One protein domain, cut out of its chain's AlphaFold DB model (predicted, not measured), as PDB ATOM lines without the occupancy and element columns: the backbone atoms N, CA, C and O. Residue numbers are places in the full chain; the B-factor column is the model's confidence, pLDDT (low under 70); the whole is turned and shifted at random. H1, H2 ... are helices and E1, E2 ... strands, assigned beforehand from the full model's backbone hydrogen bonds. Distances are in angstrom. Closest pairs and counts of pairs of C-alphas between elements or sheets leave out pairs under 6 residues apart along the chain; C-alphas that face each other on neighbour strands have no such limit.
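What this domain is: This is residues 64 to 108 of the 115 residues of the protein "Prim-Pol domain-containing protein" of Solemya elarraichensis gill symbiont (UniProt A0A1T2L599). A small antiparallel sheet of three strands and one helix make an open V: H1 comes near the sheet with its first residues, by the end of E1, and its other end sticks out. The link after H1 folds back to E2, leaving the space between helix and sheet largely empty. The printed part has 45 residues with one named helix and three named strands, E1, H1, E2, E3 along the chain, and the sheet's order is E1, E3, E2. The class is mixed, helices and strands; the whole is compact, with a radius of gyration of the C-alphas of 10.6 A and spans of 26 by 23 by 14 A.

How they stand to each other: The inner strand E3, residues 102 to 107, is antiparallel to the edge strand E1, residues 64 to 69, at 156 degrees between directions; N 67 and O 104 are 2.9 A apart, within hydrogen-bond range. The other edge strand, E2, residues 93 to 96, forms a hairpin with E3, antiparallel at 159 degrees, with N 103 and O 95 2.8 A apart, within hydrogen-bond range. H1, residues 75 to 86, only grazes the sheet, with its residues 75 to 79. The closest C-alphas of E1 and H1 are those of Ile 69 and Gly 75, 4.7 A apart. E1, H1 and E2 form a split strand-helix-strand unit, two strands running the same way with E3 between them in the sheet, and its crossover is right-handed. In H1 every O i to N i+4 pair is within hydrogen-bond range.

Where its parts are: E1 begins at C-alpha 64 (-8.830, -21.466, 20.081) and is 16.3 A long. H1 is 16.1 A long and ends at C-alpha 86 (-20.803, -8.431, 30.510). E2 measures 10.3 A; E3 measures 16.9 A and ends at C-alpha 107 (-7.837, -18.801, 23.578).

The domain as a whole: The two C-alphas farthest apart, those of Gln 85 and Gly 98, are 28.7 A apart. Residues 81 to 87, of which 81 to 86 belong to H1, stand free. The printed part has no cut; the links E1 to H1 and E2 to E3 are tight, and H1 to E2 is short. The mean pLDDT of the printed part is 88.5, and no printed residue is under 70.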
ATOM      1  N   ILE A  64      -8.260 -22.747  20.523       93.25
ATOM      2  CA  ILE A  64      -8.830 -21.466  20.081       93.25
ATOM      3  C   ILE A  64     -10.347 -21.549  19.905       93.25
ATOM      4  O   ILE A  64     -10.891 -22.603  19.584       93.25
ATOM      5  N   VAL A  65     -11.030 -20.424  20.078       92.69
ATOM      6  CA  VAL A  65     -12.452 -20.238  19.767       92.69
ATOM      7  C   VAL A  65     -12.612 -18.983  18.913       92.69
ATOM      8  O   VAL A  65     -11.859 -18.027  19.083       92.69
ATOM      9  N   ALA A  66     -13.562 -18.999  17.981       90.75
ATOM     10  CA  ALA A  66     -13.886 -17.853  17.142       90.75
ATOM     11  C   ALA A  66     -15.287 -17.341  17.490       90.75
ATOM     12  O   ALA A  66     -16.215 -18.143  17.600       90.75
ATOM     13  N   ILE A  67     -15.437 -16.026  17.626       89.94
ATOM     14  CA  ILE A  67     -16.739 -15.356  17.650       89.94
ATOM     15  C   ILE A  67     -16.963 -14.754  16.261       89.94
ATOM     16  O   ILE A  67     -16.158 -13.934  15.819       89.94
ATOM     17  N   ASP A  68     -18.024 -15.187  15.575       89.19
ATOM     18  CA  ASP A  68     -18.414 -14.676  14.256       89.19
ATOM     19  C   ASP A  68     -19.466 -13.575  14.401       89.19
ATOM     20  O   ASP A  68     -20.588 -13.835  14.837       89.19
ATOM     21  N   ILE A  69     -19.094 -12.345  14.048       88.94
ATOM     22  CA  ILE A  69     -19.987 -11.190  14.050       88.94
ATOM     23  C   ILE A  69     -20.413 -10.919  12.607       88.94
ATOM     24  O   ILE A  69     -19.679 -10.290  11.843       88.94
ATOM     25  N   ASP A  70     -21.596 -11.409  12.223       87.19
ATOM     26  CA  ASP A  70     -22.191 -11.171  10.900       87.19
ATOM     27  C   ASP A  70     -23.284 -10.087  10.994       87.19
ATOM     28  O   ASP A  70     -24.372 -10.365  11.515       87.19
ATOM     29  N   PRO A  71     -23.057  -8.867  10.472       84.88
ATOM     30  CA  PRO A  71     -24.036  -7.780  10.542       84.88
ATOM     31  C   PRO A  71     -25.349  -8.133   9.834       84.88
ATOM     32  O   PRO A  71     -26.419  -7.700  10.250       84.88
ATOM     33  N   ARG A  72     -25.305  -9.004   8.817       85.75
ATOM     34  CA  ARG A  72     -26.501  -9.453   8.082       85.75
ATOM     35  C   ARG A  72     -27.443 -10.307   8.933       85.75
ATOM     36  O   ARG A  72     -28.599 -10.470   8.564       85.75
ATOM     37  N   ASN A  73     -26.947 -10.833  10.053       85.06
ATOM     38  CA  ASN A  73     -27.709 -11.621  11.019       85.06
ATOM     39  C   ASN A  73     -27.868 -10.882  12.363       85.06
ATOM     40  O   ASN A  73     -28.075 -11.525  13.388       85.06
ATOM     41  N   GLY A  74     -27.731  -9.549  12.383       88.31
ATOM     42  CA  GLY A  74     -27.853  -8.752  13.611       88.31
ATOM     43  C   GLY A  74     -26.676  -8.923  14.583       88.31
ATOM     44  O   GLY A  74     -26.835  -8.736  15.793       88.31
ATOM     45  N   GLY A  75     -25.499  -9.306  14.071       88.00
ATOM     46  CA  GLY A  75     -24.294  -9.526  14.873       88.00
ATOM     47  C   GLY A  75     -23.886  -8.299  15.690       88.00
ATOM     48  O   GLY A  75     -23.592  -8.440  16.874       88.00
ATOM     49  N   ASP A  76     -23.949  -7.104  15.100       88.06
ATOM     50  CA  ASP A  76     -23.555  -5.855  15.767       88.06
ATOM     51  C   ASP A  76     -24.470  -5.524  16.955       88.06
ATOM     52  O   ASP A  76     -24.003  -5.183  18.044       88.06
ATOM     53  N   GLU A  77     -25.784  -5.684  16.779       92.25
ATOM     54  CA  GLU A  77     -26.772  -5.449  17.837       92.25
ATOM     55  C   GLU A  77     -26.624  -6.458  18.977       92.25
ATOM     56  O   GLU A  77     -26.696  -6.095  20.154       92.25
ATOM     57  N   THR A  78     -26.407  -7.731  18.634       92.06
ATOM     58  CA  THR A  78     -26.203  -8.802  19.615       92.06
ATOM     59  C   THR A  78     -24.915  -8.576  20.400       92.06
ATOM     60  O   THR A  78     -24.919  -8.684  21.626       92.06
ATOM     61  N   LEU A  79     -23.834  -8.193  19.715       91.62
ATOM     62  CA  LEU A  79     -22.567  -7.857  20.348       91.62
ATOM     63  C   LEU A  79     -22.733  -6.673  21.304       91.62
ATOM     64  O   LEU A  79     -22.354  -6.786  22.462       91.62
ATOM     65  N   SER A  80     -23.360  -5.580  20.862       92.06
ATOM     66  CA  SER A  80     -23.599  -4.397  21.700       92.06
ATOM     67  C   SER A  80     -24.357  -4.736  22.992       92.06
ATOM     68  O   SER A  80     -23.939  -4.342  24.082       92.06
ATOM     69  N   LYS A  81     -25.415  -5.555  22.903       93.19
ATOM     70  CA  LYS A  81     -26.163  -6.034  24.080       93.19
ATOM     71  C   LYS A  81     -25.286  -6.848  25.034       93.19
ATOM     72  O   LYS A  81     -25.324  -6.616  26.240       93.19
ATOM     73  N   LEU A  82     -24.490  -7.781  24.506       92.88
ATOM     74  CA  LEU A  82     -23.596  -8.613  25.315       92.88
ATOM     75  C   LEU A  82     -22.494  -7.786  25.984       92.88
ATOM     76  O   LEU A  82     -22.210  -8.013  27.157       92.88
ATOM     77  N   LEU A  83     -21.925  -6.802  25.284       93.50
ATOM     78  CA  LEU A  83     -20.934  -5.887  25.853       93.50
ATOM     79  C   LEU A  83     -21.541  -5.015  26.960       93.50
ATOM     80  O   LEU A  83     -20.914  -4.815  27.994       93.50
ATOM     81  N   GLY A  84     -22.782  -4.547  26.794       94.12
ATOM     82  CA  GLY A  84     -23.495  -3.819  27.848       94.12
ATOM     83  C   GLY A  84     -23.780  -4.673  29.089       94.12
ATOM     84  O   GLY A  84     -23.775  -4.158  30.204       94.12
ATOM     85  N   GLN A  85     -24.005  -5.977  28.909       95.94
ATOM     86  CA  GLN A  85     -24.304  -6.904  30.002       95.94
ATOM     87  C   GLN A  85     -23.052  -7.421  30.726       95.94
ATOM     88  O   GLN A  85     -23.078  -7.578  31.946       95.94
ATOM     89  N   TYR A  86     -21.980  -7.721  29.990       93.31
ATOM     90  CA  TYR A  86     -20.803  -8.431  30.510       93.31
ATOM     91  C   TYR A  86     -19.504  -7.613  30.472       93.31
ATOM     92  O   TYR A  86     -18.496  -8.059  31.017       93.31
ATOM     93  N   GLY A  87     -19.524  -6.419  29.877       91.69
ATOM     94  CA  GLY A  87     -18.351  -5.569  29.697       91.69
ATOM     95  C   GLY A  87     -17.599  -5.831  28.391       91.69
ATOM     96  O   GLY A  87     -18.019  -6.612  27.536       91.69
ATOM     97  N   GLU A  88     -16.477  -5.135  28.226       90.94
ATOM     98  CA  GLU A  88     -15.664  -5.185  27.010       90.94
ATOM     99  C   GLU A  88     -14.985  -6.547  26.800       90.94
ATOM    100  O   GLU A  88     -14.565  -7.218  27.745       90.94
ATOM    101  N   LEU A  89     -14.822  -6.940  25.532       88.12
ATOM    102  CA  LEU A  89     -13.992  -8.089  25.180       88.12
ATOM    103  C   LEU A  89     -12.504  -7.714  25.263       88.12
ATOM    104  O   LEU A  89     -12.125  -6.621  24.834       88.12
ATOM    105  N   PRO A  90     -11.630  -8.626  25.724       87.69
ATOM    106  CA  PRO A  90     -10.191  -8.425  25.630       87.69
ATOM    107  C   PRO A  90      -9.758  -8.190  24.181       87.69
ATOM    108  O   PRO A  90     -10.285  -8.816  23.257       87.69
ATOM    109  N   GLN A  91      -8.751  -7.340  23.983       86.88
ATOM    110  CA  GLN A  91      -8.152  -7.167  22.663       86.88
ATOM    111  C   GLN A  91      -7.606  -8.496  22.142       86.88
ATOM    112  O   GLN A  91      -6.924  -9.230  22.860       86.88
ATOM    113  N   THR A  92      -7.907  -8.803  20.881       89.69
ATOM    114  CA  THR A  92      -7.492 -10.058  20.267       89.69
ATOM    115  C   THR A  92      -7.346  -9.960  18.747       89.69
ATOM    116  O   THR A  92      -7.613  -8.918  18.150       89.69
ATOM    117  N   LEU A  93      -6.909 -11.051  18.110       86.69
ATOM    118  CA  LEU A  93      -6.812 -11.152  16.657       86.69
ATOM    119  C   LEU A  93      -8.194 -11.039  16.005       86.69
ATOM    120  O   LEU A  93      -9.102 -11.816  16.310       86.69
ATOM    121  N   GLN A  94      -8.301 -10.109  15.059       87.06
ATOM    122  CA  GLN A  94      -9.504  -9.852  14.281       87.06
ATOM    123  C   GLN A  94      -9.253 -10.119  12.796       87.06
ATOM    124  O   GLN A  94      -8.234  -9.705  12.243       87.06
ATOM    125  N   SER A  95     -10.206 -10.779  12.138       83.38
ATOM    126  CA  SER A  95     -10.218 -10.958  10.683       83.38
ATOM    127  C   SER A  95     -11.493 -10.377  10.093       83.38
ATOM    128  O   SER A  95     -12.585 -10.701  10.549       83.38
ATOM    129  N   ILE A  96     -11.371  -9.566   9.043       83.44
ATOM    130  CA  ILE A  96     -12.525  -9.062   8.290       83.44
ATOM    131  C   ILE A  96     -13.063 -10.190   7.404       83.44
ATOM    132  O   ILE A  96     -12.303 -10.903   6.748       83.44
ATOM    133  N   THR A  97     -14.380 -10.368   7.387       79.50
ATOM    134  CA  THR A  97     -15.054 -11.330   6.512       79.50
ATOM    135  C   THR A  97     -15.480 -10.657   5.207       79.50
ATOM    136  O   THR A  97     -15.776  -9.464   5.173       79.50
ATOM    137  N   GLY A  98     -15.618 -11.429   4.125       74.81
ATOM    138  CA  GLY A  98     -16.104 -10.903   2.838       74.81
ATOM    139  C   GLY A  98     -17.549 -10.374   2.851       74.81
ATOM    140  O   GLY A  98     -17.995  -9.828   1.851       74.81
ATOM    141  N   GLY A  99     -18.289 -10.547   3.953       74.44
ATOM    142  CA  GLY A  99     -19.656 -10.047   4.125       74.44
ATOM    143  C   GLY A  99     -19.759  -8.747   4.926       74.44
ATOM    144  O   GLY A  99     -20.868  -8.379   5.292       74.44
ATOM    145  N   GLY A 100     -18.635  -8.099   5.249       78.38
ATOM    146  CA  GLY A 100     -18.596  -6.870   6.055       78.38
ATOM    147  C   GLY A 100     -18.580  -7.091   7.573       78.38
ATOM    148  O   GLY A 100     -18.353  -6.143   8.312       78.38
ATOM    149  N   GLY A 101     -18.768  -8.330   8.036       85.31
ATOM    150  CA  GLY A 101     -18.580  -8.723   9.436       85.31
ATOM    151  C   GLY A 101     -17.127  -9.038   9.786       85.31
ATOM    152  O   GLY A 101     -16.242  -8.942   8.929       85.31
ATOM    153  N   PHE A 102     -16.872  -9.503  11.006       86.88
ATOM    154  CA  PHE A 102     -15.530  -9.870  11.462       86.88
ATOM    155  C   PHE A 102     -15.527 -11.078  12.404       86.88
ATOM    156  O   PHE A 102     -16.503 -11.369  13.091       86.88
ATOM    157  N   HIS A 103     -14.400 -11.788  12.432       88.56
ATOM    158  CA  HIS A 103     -14.128 -12.881  13.364       88.56
ATOM    159  C   HIS A 103     -13.154 -12.414  14.433       88.56
ATOM    160  O   HIS A 103     -12.099 -11.878  14.095       88.56
ATOM    161  N   LEU A 104     -13.478 -12.666  15.700       90.56
ATOM    162  CA  LEU A 104     -12.570 -12.486  16.833       90.56
ATOM    163  C   LEU A 104     -12.076 -13.852  17.306       90.56
ATOM    164  O   LEU A 104     -12.888 -14.730  17.597       90.56
ATOM    165  N   LEU A 105     -10.760 -14.046  17.392       90.94
ATOM    166  CA  LEU A 105     -10.159 -15.307  17.836       90.94
ATOM    167  C   LEU A 105      -9.676 -15.199  19.276       90.94
ATOM    168  O   LEU A 105      -8.850 -14.352  19.564       90.94
ATOM    169  N   PHE A 106     -10.101 -16.086  20.166       91.50
ATOM    170  CA  PHE A 106      -9.647 -16.130  21.559       91.50
ATOM    171  C   PHE A 106      -9.010 -17.476  21.886       91.50
ATOM    172  O   PHE A 106      -9.245 -18.476  21.206       91.50
ATOM    173  N   LYS A 107      -8.245 -17.527  22.981       91.00
ATOM    174  CA  LYS A 107      -7.837 -18.801  23.578       91.00
ATOM    175  C   LYS A 107      -9.084 -19.548  24.054       91.00
ATOM    176  O   LYS A 107      -9.948 -18.975  24.712       91.00
ATOM    177  N   HIS A 108      -9.169 -20.832  23.734       90.56
ATOM    178  CA  HIS A 108     -10.272 -21.676  24.168       90.56
ATOM    179  C   HIS A 108     -10.275 -21.783  25.707       90.56
ATOM    180  O   HIS A 108      -9.243 -22.137  26.284       90.56
TER     181      HIS A 108